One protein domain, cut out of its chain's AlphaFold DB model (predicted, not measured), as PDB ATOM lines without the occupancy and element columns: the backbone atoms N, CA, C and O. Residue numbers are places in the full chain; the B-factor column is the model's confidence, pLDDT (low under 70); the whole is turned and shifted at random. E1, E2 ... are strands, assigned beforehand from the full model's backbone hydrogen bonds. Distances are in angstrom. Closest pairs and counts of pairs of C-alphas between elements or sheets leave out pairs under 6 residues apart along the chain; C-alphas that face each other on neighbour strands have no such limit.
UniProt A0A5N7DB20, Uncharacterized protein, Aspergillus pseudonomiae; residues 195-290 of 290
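Overview. This is residues 195 to 290 of the 290 residues of an uncharacterized protein of Aspergillus pseudonomiae (UniProt A0A5N7DB20). Two small four-stranded sheets make an open V, meeting where strand E1 of one runs beside strand E5 of the other, and the long link from E4 to E5 crosses the open side. The printed part has 96 residues, no named helix and eight strands in the order E1 to E8; it is all strand by class, though under half of its residues, 42, are in named elements. The first sheet runs E1, E2, E3, E4, all antiparallel; the second runs E5, E6, E7, E8, mixed. The whole is compact, with a radius of gyration of the C-alphas of 13.4 A, and flat in outline, spanning 39 by 35 by 18 A.

Arrangement. Look first at E1, residues 200 to 204, E2, residues 207 to 214, E3, residues 217 to 223, and E4, residues 231 to 233: they form a meander, each strand the antiparallel neighbour of the one before. In the hairpin of E1 and E2, N 201 stands 2.8 A from O 209, within hydrogen-bond range. In the hairpin of E2 and E3, N 210 and O 221 are within that range at 2.9 A; E2 bends by 56 degrees at residue 211. In the hairpin of E3 and E4, find N 222 and O 232 within range at 2.8 A. From edge to edge this sheet's strand lines turn by 79 degrees. Now look at E5, residues 257 to 260, E6, residues 264 to 269, and E7, residues 272 to 277, a second meander. In the hairpin of E5 and E6, N 259 and O 266 are within range at 2.9 A; in that of E6 and E7, N 267 and O 274 are at 2.8 A. E8, residues 287 to 289, is parallel to E7, with N 288 and O 275 within range at 2.8 A. Between the sheets, the closest C-alphas of E1 and E5 are those of Ala 201 and Arg 259, 4.9 A apart. E4 and E8 are apart.

Along the chain. Find C-alpha 200 at (107.299, 157.486, 142.974), where E1 begins; it runs 12.7 A to C-alpha 204. E2 is 19.7 A long and E3 18.3 A, while E4 is short. E5 begins at C-alpha 257, (109.579, 153.587, 149.421). E6 measures 16.6 A and E7 16.8 A. E8 ends at C-alpha 289, (125.956, 164.131, 146.809).

Size, cuts and confidence. The two C-alphas farthest apart, those of Arg 248 and Asn 281, are 40.6 A apart. The printed part has no cut and ends at the chain's last residue, 290. The link from E4 to E5, residues 234 to 256, is long. The mean pLDDT of the printed part is 79.4; look for values under 70 at residues 195 to 196, 244 to 255 and 282 to 290.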
ATOM      1  N   PHE A 195     107.974 150.060 138.364       69.94
ATOM      2  CA  PHE A 195     108.089 148.827 139.129       69.94
ATOM      3  C   PHE A 195     106.834 148.630 139.999       69.94
ATOM      4  O   PHE A 195     106.279 149.610 140.488       69.94
ATOM      5  N   ILE A 196     106.386 147.385 140.197       69.44
ATOM      6  CA  ILE A 196     105.255 147.056 141.079       69.44
ATOM      7  C   ILE A 196     105.805 146.415 142.365       69.44
ATOM      8  O   ILE A 196     106.478 145.389 142.263       69.44
ATOM      9  N   PRO A 197     105.518 146.962 143.564       72.19
ATOM     10  CA  PRO A 197     104.610 148.082 143.835       72.19
ATOM     11  C   PRO A 197     105.148 149.432 143.338       72.19
ATOM     12  O   PRO A 197     106.354 149.676 143.359       72.19
ATOM     13  N   ILE A 198     104.230 150.302 142.904       79.88
ATOM     14  CA  ILE A 198     104.543 151.611 142.317       79.88
ATOM     15  C   ILE A 198     105.283 152.476 143.339       79.88
ATOM     16  O   ILE A 198     104.786 152.730 144.436       79.88
ATOM     17  N   CYS A 199     106.460 152.966 142.953       85.75
ATOM     18  CA  CYS A 199     107.340 153.751 143.814       85.75
ATOM     19  C   CYS A 199     107.718 155.056 143.125       85.75
ATOM     20  O   CYS A 199     108.502 155.042 142.174       85.75
ATOM     21  N   MET A 200     107.152 156.171 143.597       90.12
ATOM     22  CA  MET A 200     107.299 157.486 142.974       90.12
ATOM     23  C   MET A 200     107.462 158.591 144.018       90.12
ATOM     24  O   MET A 200     106.931 158.497 145.125       90.12
ATOM     25  N   ALA A 201     108.162 159.656 143.645       92.00
ATOM     26  CA  ALA A 201     108.351 160.848 144.456       92.00
ATOM     27  C   ALA A 201     108.274 162.104 143.585       92.00
ATOM     28  O   ALA A 201     108.999 162.236 142.598       92.00
ATOM     29  N   TYR A 202     107.404 163.034 143.970       90.38
ATOM     30  CA  TYR A 202     107.406 164.390 143.433       90.38
ATOM     31  C   TYR A 202     108.528 165.188 144.100       90.38
ATOM     32  O   TYR A 202     108.592 165.225 145.325       90.38
ATOM     33  N   VAL A 203     109.400 165.794 143.297       87.50
ATOM     34  CA  VAL A 203     110.594 166.509 143.780       87.50
ATOM     35  C   VAL A 203     110.427 168.014 143.617       87.50
ATOM     36  O   VAL A 203     110.523 168.764 144.583       87.50
ATOM     37  N   ASP A 204     110.113 168.468 142.407       84.31
ATOM     38  CA  ASP A 204     109.889 169.884 142.123       84.31
ATOM     39  C   ASP A 204     109.058 170.055 140.849       84.31
ATOM     40  O   ASP A 204     108.821 169.080 140.156       84.31
ATOM     41  N   SER A 205     108.605 171.276 140.544       80.12
ATOM     42  CA  SER A 205     108.253 171.807 139.214       80.12
ATOM     43  C   SER A 205     108.120 170.778 138.080       80.12
ATOM     44  O   SER A 205     108.945 170.739 137.173       80.12
ATOM     45  N   ASN A 206     107.051 169.971 138.106       83.06
ATOM     46  CA  ASN A 206     106.744 168.982 137.068       83.06
ATOM     47  C   ASN A 206     107.775 167.838 136.903       83.06
ATOM     48  O   ASN A 206     107.826 167.203 135.856       83.06
ATOM     49  N   ILE A 207     108.585 167.568 137.925       90.69
ATOM     50  CA  ILE A 207     109.606 166.522 137.982       90.69
ATOM     51  C   ILE A 207     109.153 165.437 138.957       90.69
ATOM     52  O   ILE A 207     109.036 165.653 140.168       90.69
ATOM     53  N   LEU A 208     108.948 164.243 138.414       92.31
ATOM     54  CA  LEU A 208     108.609 163.039 139.155       92.31
ATOM     55  C   LEU A 208     109.749 162.030 139.021       92.31
ATOM     56  O   LEU A 208     110.157 161.687 137.915       92.31
ATOM     57  N   TYR A 209     110.240 161.524 140.144       93.25
ATOM     58  CA  TYR A 209     111.136 160.377 140.163       93.25
ATOM     59  C   TYR A 209     110.328 159.108 140.384       93.25
ATOM     60  O   TYR A 209     109.393 159.102 141.184       93.25
ATOM     61  N   TYR A 210     110.683 158.030 139.698       91.31
ATOM     62  CA  TYR A 210     110.008 156.747 139.836       91.31
ATOM     63  C   TYR A 210     110.969 155.584 139.631       91.31
ATOM     64  O   TYR A 210     111.974 155.711 138.936       91.31
ATOM     65  N   VAL A 211     110.671 154.439 140.237       87.75
ATOM     66  CA  VAL A 211     111.438 153.210 140.006       87.75
ATOM     67  C   VAL A 211     110.876 152.502 138.776       87.75
ATOM     68  O   VAL A 211     109.672 152.269 138.702       87.75
ATOM     69  N   LYS A 212     111.739 152.133 137.827       85.44
ATOM     70  CA  LYS A 212     111.403 151.332 136.640       85.44
ATOM     71  C   LYS A 212     112.263 150.071 136.623       85.44
ATOM     72  O   LYS A 212     113.430 150.110 137.011       85.44
ATOM     73  N   ASN A 213     111.699 148.957 136.163       79.88
ATOM     74  CA  ASN A 213     112.493 147.772 135.849       79.88
ATOM     75  C   ASN A 213     113.156 147.959 134.475       79.88
ATOM     76  O   ASN A 213     112.470 147.926 133.454       79.88
ATOM     77  N   ASP A 214     114.473 148.163 134.446       78.94
ATOM     78  CA  ASP A 214     115.257 148.209 133.213       78.94
ATOM     79  C   ASP A 214     115.974 146.870 133.003       78.94
ATOM     80  O   ASP A 214     117.025 146.597 133.586       78.94
ATOM     81  N   ASN A 215     115.373 146.001 132.185       77.56
ATOM     82  CA  ASN A 215     115.938 144.701 131.801       77.56
ATOM     83  C   ASN A 215     116.384 143.836 133.001       77.56
ATOM     84  O   ASN A 215     117.494 143.296 133.023       77.56
ATOM     85  N   GLY A 216     115.533 143.739 134.024       75.75
ATOM     86  CA  GLY A 216     115.789 142.960 135.239       75.75
ATOM     87  C   GLY A 216     116.547 143.726 136.325       75.75
ATOM     88  O   GLY A 216     116.805 143.165 137.386       75.75
ATOM     89  N   LYS A 217     116.917 144.994 136.103       81.31
ATOM     90  CA  LYS A 217     117.560 145.843 137.112       81.31
ATOM     91  C   LYS A 217     116.642 147.015 137.485       81.31
ATOM     92  O   LYS A 217     116.331 147.832 136.619       81.31
ATOM     93  N   PRO A 218     116.223 147.146 138.754       83.19
ATOM     94  CA  PRO A 218     115.497 148.326 139.200       83.19
ATOM     95  C   PRO A 218     116.396 149.562 139.170       83.19
ATOM     96  O   PRO A 218     117.454 149.600 139.804       83.19
ATOM     97  N   GLU A 219     115.953 150.587 138.452       87.75
ATOM     98  CA  GLU A 219     116.649 151.863 138.342       87.75
ATOM     99  C   GLU A 219     115.688 153.020 138.603       87.75
ATOM    100  O   GLU A 219     114.477 152.912 138.392       87.75
ATOM    101  N   ILE A 220     116.234 154.143 139.067       90.81
ATOM    102  CA  ILE A 220     115.453 155.358 139.283       90.81
ATOM    103  C   ILE A 220     115.435 156.161 137.984       90.81
ATOM    104  O   ILE A 220     116.469 156.421 137.370       90.81
ATOM    105  N   TRP A 221     114.238 156.532 137.556       93.00
ATOM    106  CA  TRP A 221     113.948 157.288 136.348       93.00
ATOM    107  C   TRP A 221     113.293 158.617 136.703       93.00
ATOM    108  O   TRP A 221     112.747 158.796 137.789       93.00
ATOM    109  N   ILE A 222     113.372 159.555 135.766       93.31
ATOM    110  CA  ILE A 222     112.826 160.904 135.855       93.31
ATOM    111  C   ILE A 222     111.759 161.044 134.780       93.31
ATOM    112  O   ILE A 222     112.042 160.793 133.610       93.31
ATOM    113  N   SER A 223     110.571 161.485 135.180       92.12
ATOM    114  CA  SER A 223     109.543 162.054 134.317       92.12
ATOM    115  C   SER A 223     109.577 163.572 134.468       92.12
ATOM    116  O   SER A 223     109.467 164.095 135.574       92.12
ATOM    117  N   ASN A 224     109.781 164.275 133.360       91.62
ATOM    118  CA  ASN A 224     109.665 165.724 133.260       91.62
ATOM    119  C   ASN A 224     109.123 166.059 131.860       91.62
ATOM    120  O   ASN A 224     109.914 166.087 130.913       91.62
ATOM    121  N   PRO A 225     107.815 166.310 131.704       86.31
ATOM    122  CA  PRO A 225     107.191 166.495 130.398       86.31
ATOM    123  C   PRO A 225     107.592 167.816 129.725       86.31
ATOM    124  O   PRO A 225     107.413 167.951 128.520       86.31
ATOM    125  N   ASP A 226     108.185 168.761 130.463       86.31
ATOM    126  CA  ASP A 226     108.726 170.005 129.904       86.31
ATOM    127  C   ASP A 226     110.129 169.805 129.289       86.31
ATOM    128  O   ASP A 226     110.657 170.682 128.602       86.31
ATOM    129  N   ALA A 227     110.765 168.651 129.526       88.25
ATOM    130  CA  ALA A 227     112.070 168.323 128.968       88.25
ATOM    131  C   ALA A 227     111.960 167.710 127.562       88.25
ATOM    132  O   ALA A 227     111.030 166.973 127.251       88.25
ATOM    133  N   ARG A 228     112.999 167.905 126.733       89.19
ATOM    134  CA  ARG A 228     113.094 167.298 125.387       89.19
ATOM    135  C   ARG A 228     112.907 165.776 125.399       89.19
ATOM    136  O   ARG A 228     112.355 165.217 124.459       89.19
ATOM    137  N   ILE A 229     113.428 165.116 126.431       89.31
ATOM    138  CA  ILE A 229     113.221 163.691 126.688       89.31
ATOM    139  C   ILE A 229     112.474 163.599 128.012       89.31
ATOM    140  O   ILE A 229     113.082 163.777 129.076       89.31
ATOM    141  N   ALA A 230     111.169 163.345 127.918       88.56
ATOM    142  CA  ALA A 230     110.277 163.360 129.068       88.56
ATOM    143  C   ALA A 230     110.660 162.301 130.106       88.56
ATOM    144  O   ALA A 230     110.771 162.620 131.285       88.56
ATOM    145  N   HIS A 231     110.965 161.081 129.650       90.69
ATOM    146  CA  HIS A 231     111.351 159.957 130.500       90.69
ATOM    147  C   HIS A 231     112.812 159.577 130.282       90.69
ATOM    148  O   HIS A 231     113.216 159.258 129.163       90.69
ATOM    149  N   ARG A 232     113.619 159.593 131.345       92.19
ATOM    150  CA  ARG A 232     115.049 159.254 131.266       92.19
ATOM    151  C   ARG A 232     115.587 158.656 132.570       92.19
ATOM    152  O   ARG A 232     115.077 159.010 133.630       92.19
ATOM    153  N   PRO A 233     116.649 157.834 132.527       91.75
ATOM    154  CA  PRO A 233     117.322 157.360 133.735       91.75
ATOM    155  C   PRO A 233     117.920 158.511 134.557       91.75
ATOM    156  O   PRO A 233     118.532 159.431 134.000       91.75
ATOM    157  N   ALA A 234     117.812 158.432 135.882       92.25
ATOM    158  CA  ALA A 234     118.481 159.331 136.815       92.25
ATOM    159  C   ALA A 234     119.938 158.885 137.023       92.25
ATOM    160  O   ALA A 234     120.269 158.227 138.001       92.25
ATOM    161  N   ARG A 235     120.829 159.219 136.082       85.88
ATOM    162  CA  ARG A 235     122.197 158.657 136.018       85.88
ATOM    163  C   ARG A 235     123.054 158.866 137.276       85.88
ATOM    164  O   ARG A 235     123.887 158.013 137.563       85.88
ATOM    165  N   CYS A 236     122.861 159.965 138.002       84.00
ATOM    166  CA  CYS A 236     123.595 160.243 139.243       84.00
ATOM    167  C   CYS A 236     123.027 159.481 140.458       84.00
ATOM    168  O   CYS A 236     123.671 159.403 141.498       84.00
ATOM    169  N   ILE A 237     121.845 158.870 140.328       87.19
ATOM    170  CA  ILE A 237     121.179 158.127 141.395       87.19
ATOM    171  C   ILE A 237     121.316 156.630 141.127       87.19
ATOM    172  O   ILE A 237     120.617 156.054 140.293       87.19
ATOM    173  N   ASN A 238     122.205 155.976 141.871       86.25
ATOM    174  CA  ASN A 238     122.351 154.528 141.817       86.25
ATOM    175  C   ASN A 238     121.719 153.884 143.058       86.25
ATOM    176  O   ASN A 238     122.325 153.936 144.131       86.25
ATOM    177  N   PRO A 239     120.556 153.219 142.933       82.94
ATOM    178  CA  PRO A 239     119.904 152.584 144.070       82.94
ATOM    179  C   PRO A 239     120.659 151.341 144.570       82.94
ATOM    180  O   PRO A 239     120.303 150.812 145.618       82.94
ATOM    181  N   GLN A 240     121.705 150.876 143.866       82.19
ATOM    182  CA  GLN A 240     122.494 149.682 144.203       82.19
ATOM    183  C   GLN A 240     121.623 148.431 144.403       82.19
ATOM    184  O   GLN A 240     121.912 147.578 145.241       82.19
ATOM    185  N   LEU A 241     120.529 148.343 143.646       79.81
ATOM    186  CA  LEU A 241     119.639 147.190 143.661       79.81
ATOM    187  C   LEU A 241     120.201 146.098 142.735       79.81
ATOM    188  O   LEU A 241     120.775 146.419 141.685       79.81
ATOM    189  N   PRO A 242     120.090 144.816 143.126       75.69
ATOM    190  CA  PRO A 242     120.608 143.711 142.334       75.69
ATOM    191  C   PRO A 242     119.883 143.604 140.987       75.69
ATOM    192  O   PRO A 242     118.714 143.962 140.855       75.69
ATOM    193  N   ARG A 243     120.595 143.092 139.978       75.19
ATOM    194  CA  ARG A 243     120.001 142.686 138.699       75.19
ATOM    195  C   ARG A 243     119.500 141.251 138.830       75.19
ATOM    196  O   ARG A 243     120.264 140.377 139.230       75.19
ATOM    197  N   GLU A 244     118.258 141.009 138.447       67.00
ATOM    198  CA  GLU A 244     117.659 139.678 138.416       67.00
ATOM    199  C   GLU A 244     117.744 139.052 137.017       67.00
ATOM    200  O   GLU A 244     117.833 139.737 135.997       67.00
ATOM    201  N   ALA A 245     117.744 137.718 136.974       56.25
ATOM    202  CA  ALA A 245     117.903 136.936 135.749       56.25
ATOM    203  C   ALA A 245     116.624 136.850 134.889       56.25
ATOM    204  O   ALA A 245     116.678 136.317 133.780       56.25
ATOM    205  N   SER A 246     115.478 137.356 135.363       54.66
ATOM    206  CA  SER A 246     114.200 137.313 134.643       54.66
ATOM    207  C   SER A 246     113.543 138.684 134.497       54.66
ATOM    208  O   SER A 246     113.478 139.478 135.428       54.66
ATOM    209  N   ASN A 247     112.913 138.909 133.338       51.06
ATOM    210  CA  ASN A 247     111.996 140.037 133.097       51.06
ATOM    211  C   ASN A 247     110.675 139.914 133.883       51.06
ATOM    212  O   ASN A 247     109.808 140.779 133.791       51.06
ATOM    213  N   ARG A 248     110.492 138.813 134.620       48.88
ATOM    214  CA  ARG A 248     109.328 138.541 135.458       48.88
ATOM    215  C   ARG A 248     109.752 138.536 136.921       48.88
ATOM    216  O   ARG A 248     110.509 137.661 137.320       48.88
ATOM    217  N   VAL A 249     109.169 139.493 137.639       47.38
ATOM    218  CA  VAL A 249     108.806 139.484 139.060       47.38
ATOM    219  C   VAL A 249     109.959 139.251 140.039       47.38
ATOM    220  O   VAL A 249     110.353 138.115 140.292       47.38
ATOM    221  N   TYR A 250     110.360 140.342 140.698       51.97
ATOM    222  CA  TYR A 250     110.930 140.307 142.046       51.97
ATOM    223  C   TYR A 250     110.093 139.363 142.910       51.97
ATOM    224  O   TYR A 250     108.946 139.657 143.252       51.97
ATOM    225  N   SER A 251     110.656 138.208 143.243       47.94
ATOM    226  CA  SER A 251     110.007 137.197 144.082       47.94
ATOM    227  C   SER A 251     110.411 137.313 145.553       47.94
ATOM    228  O   SER A 251     109.989 136.496 146.370       47.94
ATOM    229  N   HIS A 252     111.199 138.328 145.932       44.88
ATOM    230  CA  HIS A 252     111.670 138.523 147.305       44.88
ATOM    231  C   HIS A 252     111.362 139.938 147.826       44.88
ATOM    232  O   HIS A 252     112.095 140.888 147.589       44.88
ATOM    233  N   GLY A 253     110.270 140.059 148.582       49.88
ATOM    234  CA  GLY A 253     110.281 140.722 149.894       49.88
ATOM    235  C   GLY A 253     110.597 142.219 150.041       49.88
ATOM    236  O   GLY A 253     110.748 142.645 151.182       49.88
ATOM    237  N   THR A 254     110.685 143.042 148.993       56.00
ATOM    238  CA  THR A 254     111.090 144.454 149.153       56.00
ATOM    239  C   THR A 254     109.980 145.458 148.863       56.00
ATOM    240  O   THR A 254     109.773 145.855 147.719       56.00
ATOM    241  N   ASN A 255     109.336 145.956 149.919       68.44
ATOM    242  CA  ASN A 255     108.683 147.263 149.879       68.44
ATOM    243  C   ASN A 255     109.783 148.329 149.887       68.44
ATOM    244  O   ASN A 255     110.284 148.674 150.958       68.44
ATOM    245  N   PHE A 256     110.194 148.829 148.721       78.69
ATOM    246  CA  PHE A 256     110.932 150.088 148.690       78.69
ATOM    247  C   PHE A 256     109.958 151.263 148.715       78.69
ATOM    248  O   PHE A 256     108.856 151.194 148.187       78.69
ATOM    249  N   THR A 257     110.347 152.342 149.380       86.56
ATOM    250  CA  THR A 257     109.579 153.587 149.421       86.56
ATOM    251  C   THR A 257     110.464 154.703 148.913       86.56
ATOM    252  O   THR A 257     111.541 154.934 149.460       86.56
ATOM    253  N   LEU A 258     109.993 155.403 147.886       89.88
ATOM    254  CA  LEU A 258     110.643 156.595 147.364       89.88
ATOM    255  C   LEU A 258     109.957 157.834 147.944       89.88
ATOM    256  O   LEU A 258     108.728 157.926 147.945       89.88
ATOM    257  N   ARG A 259     110.742 158.780 148.456       89.88
ATOM    258  CA  ARG A 259     110.281 160.100 148.909       89.88
ATOM    259  C   ARG A 259     111.260 161.151 148.426       89.88
ATOM    260  O   ARG A 259     112.406 160.838 148.135       89.88
ATOM    261  N   GLY A 260     110.822 162.392 148.366       89.19
ATOM    262  CA  GLY A 260     111.702 163.487 148.015       89.19
ATOM    263  C   GLY A 260     110.980 164.812 148.084       89.19
ATOM    264  O   GLY A 260     109.764 164.870 148.277       89.19
ATOM    265  N   ASP A 261     111.782 165.844 147.938       87.38
ATOM    266  CA  ASP A 261     111.402 167.231 147.766       87.38
ATOM    267  C   ASP A 261     112.475 167.903 146.898       87.38
ATOM    268  O   ASP A 261     113.238 167.229 146.207       87.38
ATOM    269  N   ARG A 262     112.527 169.233 146.917       87.00
ATOM    270  CA  ARG A 262     113.431 170.036 146.088       87.00
ATOM    271  C   ARG A 262     114.900 169.906 146.466       87.00
ATOM    272  O   ARG A 262     115.751 170.261 145.657       87.00
ATOM    273  N   ASP A 263     115.185 169.426 147.670       86.94
ATOM    274  CA  ASP A 263     116.529 169.390 148.233       86.94
ATOM    275  C   ASP A 263     117.149 167.998 148.106       86.94
ATOM    276  O   ASP A 263     118.357 167.865 147.881       86.94
ATOM    277  N   PHE A 264     116.333 166.948 148.218       89.06
ATOM    278  CA  PHE A 264     116.810 165.575 148.133       89.06
ATOM    279  C   PHE A 264     115.749 164.590 147.641       89.06
ATOM    280  O   PHE A 264     114.539 164.813 147.666       89.06
ATOM    281  N   ILE A 265     116.235 163.414 147.276       92.19
ATOM    282  CA  ILE A 265     115.441 162.209 147.086       92.19
ATOM    283  C   ILE A 265     115.991 161.113 147.987       92.19
ATOM    284  O   ILE A 265     117.199 160.971 148.157       92.19
ATOM    285  N   LEU A 266     115.103 160.336 148.593       91.81
ATOM    286  CA  LEU A 266     115.465 159.220 149.447       91.81
ATOM    287  C   LEU A 266     114.716 157.955 149.064       91.81
ATOM    288  O   LEU A 266     113.565 157.992 148.625       91.81
ATOM    289  N   MET A 267     115.385 156.830 149.272       90.19
ATOM    290  CA  MET A 267     114.836 155.497 149.109       90.19
ATOM    291  C   MET A 267     115.039 154.723 150.406       90.19
ATOM    292  O   MET A 267     116.157 154.626 150.910       90.19
ATOM    293  N   VAL A 268     113.956 154.162 150.929       88.44
ATOM    294  CA  VAL A 268     113.995 153.188 152.025       88.44
ATOM    295  C   VAL A 268     113.760 151.816 151.423       88.44
ATOM    296  O   VAL A 268     112.769 151.640 150.723       88.44
ATOM    297  N   ASP A 269     114.649 150.866 151.681       83.50
ATOM    298  CA  ASP A 269     114.502 149.458 151.315       83.50
ATOM    299  C   ASP A 269     114.862 148.550 152.511       83.50
ATOM    300  O   ASP A 269     115.134 149.021 153.617       83.50
ATOM    301  N   GLN A 270     114.859 147.231 152.303       77.81
ATOM    302  CA  GLN A 270     115.225 146.258 153.343       77.81
ATOM    303  C   GLN A 270     116.681 146.377 153.835       77.81
ATOM    304  O   GLN A 270     117.006 145.886 154.912       77.81
ATOM    305  N   ASN A 271     117.559 146.999 153.046       77.31
ATOM    306  CA  ASN A 271     118.970 147.206 153.363       77.31
ATOM    307  C   ASN A 271     119.216 148.552 154.066       77.31
ATOM    308  O   ASN A 271     120.331 148.793 154.528       77.31
ATOM    309  N   GLY A 272     118.207 149.424 154.157       83.06
ATOM    310  CA  GLY A 272     118.260 150.668 154.919       83.06
ATOM    311  C   GLY A 272     117.759 151.889 154.149       83.06
ATOM    312  O   GLY A 272     116.900 151.802 153.274       83.06
ATOM    313  N   LEU A 273     118.292 153.054 154.522       87.50
ATOM    314  CA  LEU A 273     117.963 154.355 153.943       87.50
ATOM    315  C   LEU A 273     119.113 154.830 153.048       87.50
ATOM    316  O   LEU A 273     120.262 154.873 153.482       87.50
ATOM    317  N   LYS A 274     118.786 155.244 151.826       89.50
ATOM    318  CA  LYS A 274     119.691 155.933 150.899       89.50
ATOM    319  C   LYS A 274     119.130 157.320 150.620       89.50
ATOM    320  O   LYS A 274     117.931 157.450 150.387       89.50
ATOM    321  N   VAL A 275     119.983 158.340 150.651       90.31
ATOM    322  CA  VAL A 275     119.602 159.740 150.409       90.31
ATOM    323  C   VAL A 275     120.545 160.327 149.373       90.31
ATOM    324  O   VAL A 275     121.759 160.172 149.493       90.31
ATOM    325  N   TRP A 276     119.983 161.010 148.385       91.31
ATOM    326  CA  TRP A 276     120.710 161.743 147.362       91.31
ATOM    327  C   TRP A 276     120.310 163.215 147.404       91.31
ATOM    328  O   TRP A 276     119.127 163.531 147.276       91.31
ATOM    329  N   CYS A 277     121.281 164.103 147.598       89.12
ATOM    330  CA  CYS A 277     121.048 165.541 147.735       89.12
ATOM    331  C   CYS A 277     121.339 166.257 146.415       89.12
ATOM    332  O   CYS A 277     122.367 166.003 145.797       89.12
ATOM    333  N   PHE A 278     120.461 167.173 146.003       86.44
ATOM    334  CA  PHE A 278     120.659 167.986 144.793       86.44
ATOM    335  C   PHE A 278     121.580 169.189 145.031       86.44
ATOM    336  O   PHE A 278     122.038 169.817 144.079       86.44
ATOM    337  N   ASN A 279     121.819 169.538 146.296       79.75
ATOM    338  CA  ASN A 279     122.682 170.636 146.702       79.75
ATOM    339  C   ASN A 279     123.864 170.100 147.515       79.75
ATOM    340  O   ASN A 279     123.675 169.588 148.619       79.75
ATOM    341  N   ASP A 280     125.077 170.302 147.001       70.88
ATOM    342  CA  ASP A 280     126.337 169.881 147.630       70.88
ATOM    343  C   ASP A 280     126.572 170.503 149.012       70.88
ATOM    344  O   ASP A 280     127.346 169.987 149.817       70.88
ATOM    345  N   ASN A 281     125.895 171.614 149.316       73.69
ATOM    346  CA  ASN A 281     125.996 172.271 150.616       73.69
ATOM    347  C   ASN A 281     125.166 171.575 151.709       73.69
ATOM    348  O   ASN A 281     125.292 171.918 152.886       73.69
ATOM    349  N   ILE A 282     124.303 170.620 151.350       66.94
ATOM    350  CA  ILE A 282     123.496 169.860 152.305       66.94
ATOM    351  C   ILE A 282     124.287 168.621 152.724       66.94
ATOM    352  O   ILE A 282     124.368 167.635 151.998       66.94
ATOM    353  N   SER A 283     124.851 168.653 153.936       59.50
ATOM    354  CA  SER A 283     125.461 167.469 154.548       59.50
ATOM    355  C   SER A 283     124.456 166.772 155.467       59.50
ATOM    356  O   SER A 283     124.136 167.241 156.559       59.50
ATOM    357  N   LEU A 284     123.932 165.639 155.008       64.19
ATOM    358  CA  LEU A 284     123.195 164.691 155.839       64.19
ATOM    359  C   LEU A 284     124.097 163.478 156.077       64.19
ATOM    360  O   LEU A 284     124.757 162.995 155.157       64.19
ATOM    361  N   SER A 285     124.146 162.977 157.314       61.53
ATOM    362  CA  SER A 285     124.959 161.801 157.643       61.53
ATOM    363  C   SER A 285     124.522 160.602 156.795       61.53
ATOM    364  O   SER A 285     123.399 160.124 156.939       61.53
ATOM    365  N   GLY A 286     125.407 160.115 155.920       62.22
ATOM    366  CA  GLY A 286     125.133 158.997 155.010       62.22
ATOM    367  C   GLY A 286     124.474 159.373 153.676       62.22
ATOM    368  O   GLY A 286     124.156 158.471 152.902       62.22
ATOM    369  N   ALA A 287     124.277 160.662 153.382       64.75
ATOM    370  CA  ALA A 287     123.813 161.098 152.067       64.75
ATOM    371  C   ALA A 287     124.925 161.035 151.012       64.75
ATOM    372  O   ALA A 287     126.105 161.239 151.304       64.75
ATOM    373  N   VAL A 288     124.522 160.761 149.773       66.50
ATOM    374  CA  VAL A 288     125.379 160.746 148.589       66.50
ATOM    375  C   VAL A 288     125.123 162.044 147.806       66.50
ATOM    376  O   VAL A 288     123.994 162.242 147.354       66.50
ATOM    377  N   PRO A 289     126.109 162.946 147.657       61.50
ATOM    378  CA  PRO A 289     125.956 164.131 146.809       61.50
ATOM    379  C   PRO A 289     125.811 163.723 145.330       61.50
ATOM    380  O   PRO A 289     126.384 162.705 144.924       61.50
ATOM    381  N   LEU A 290     125.008 164.472 144.562       58.75
ATOM    382  CA  LEU A 290     124.641 164.165 143.166       58.75
ATOM    383  C   LEU A 290     125.433 164.928 142.108       58.75
ATOM    384  O   LEU A 290     125.690 166.128 142.306       58.75
TER     385      LEU A 290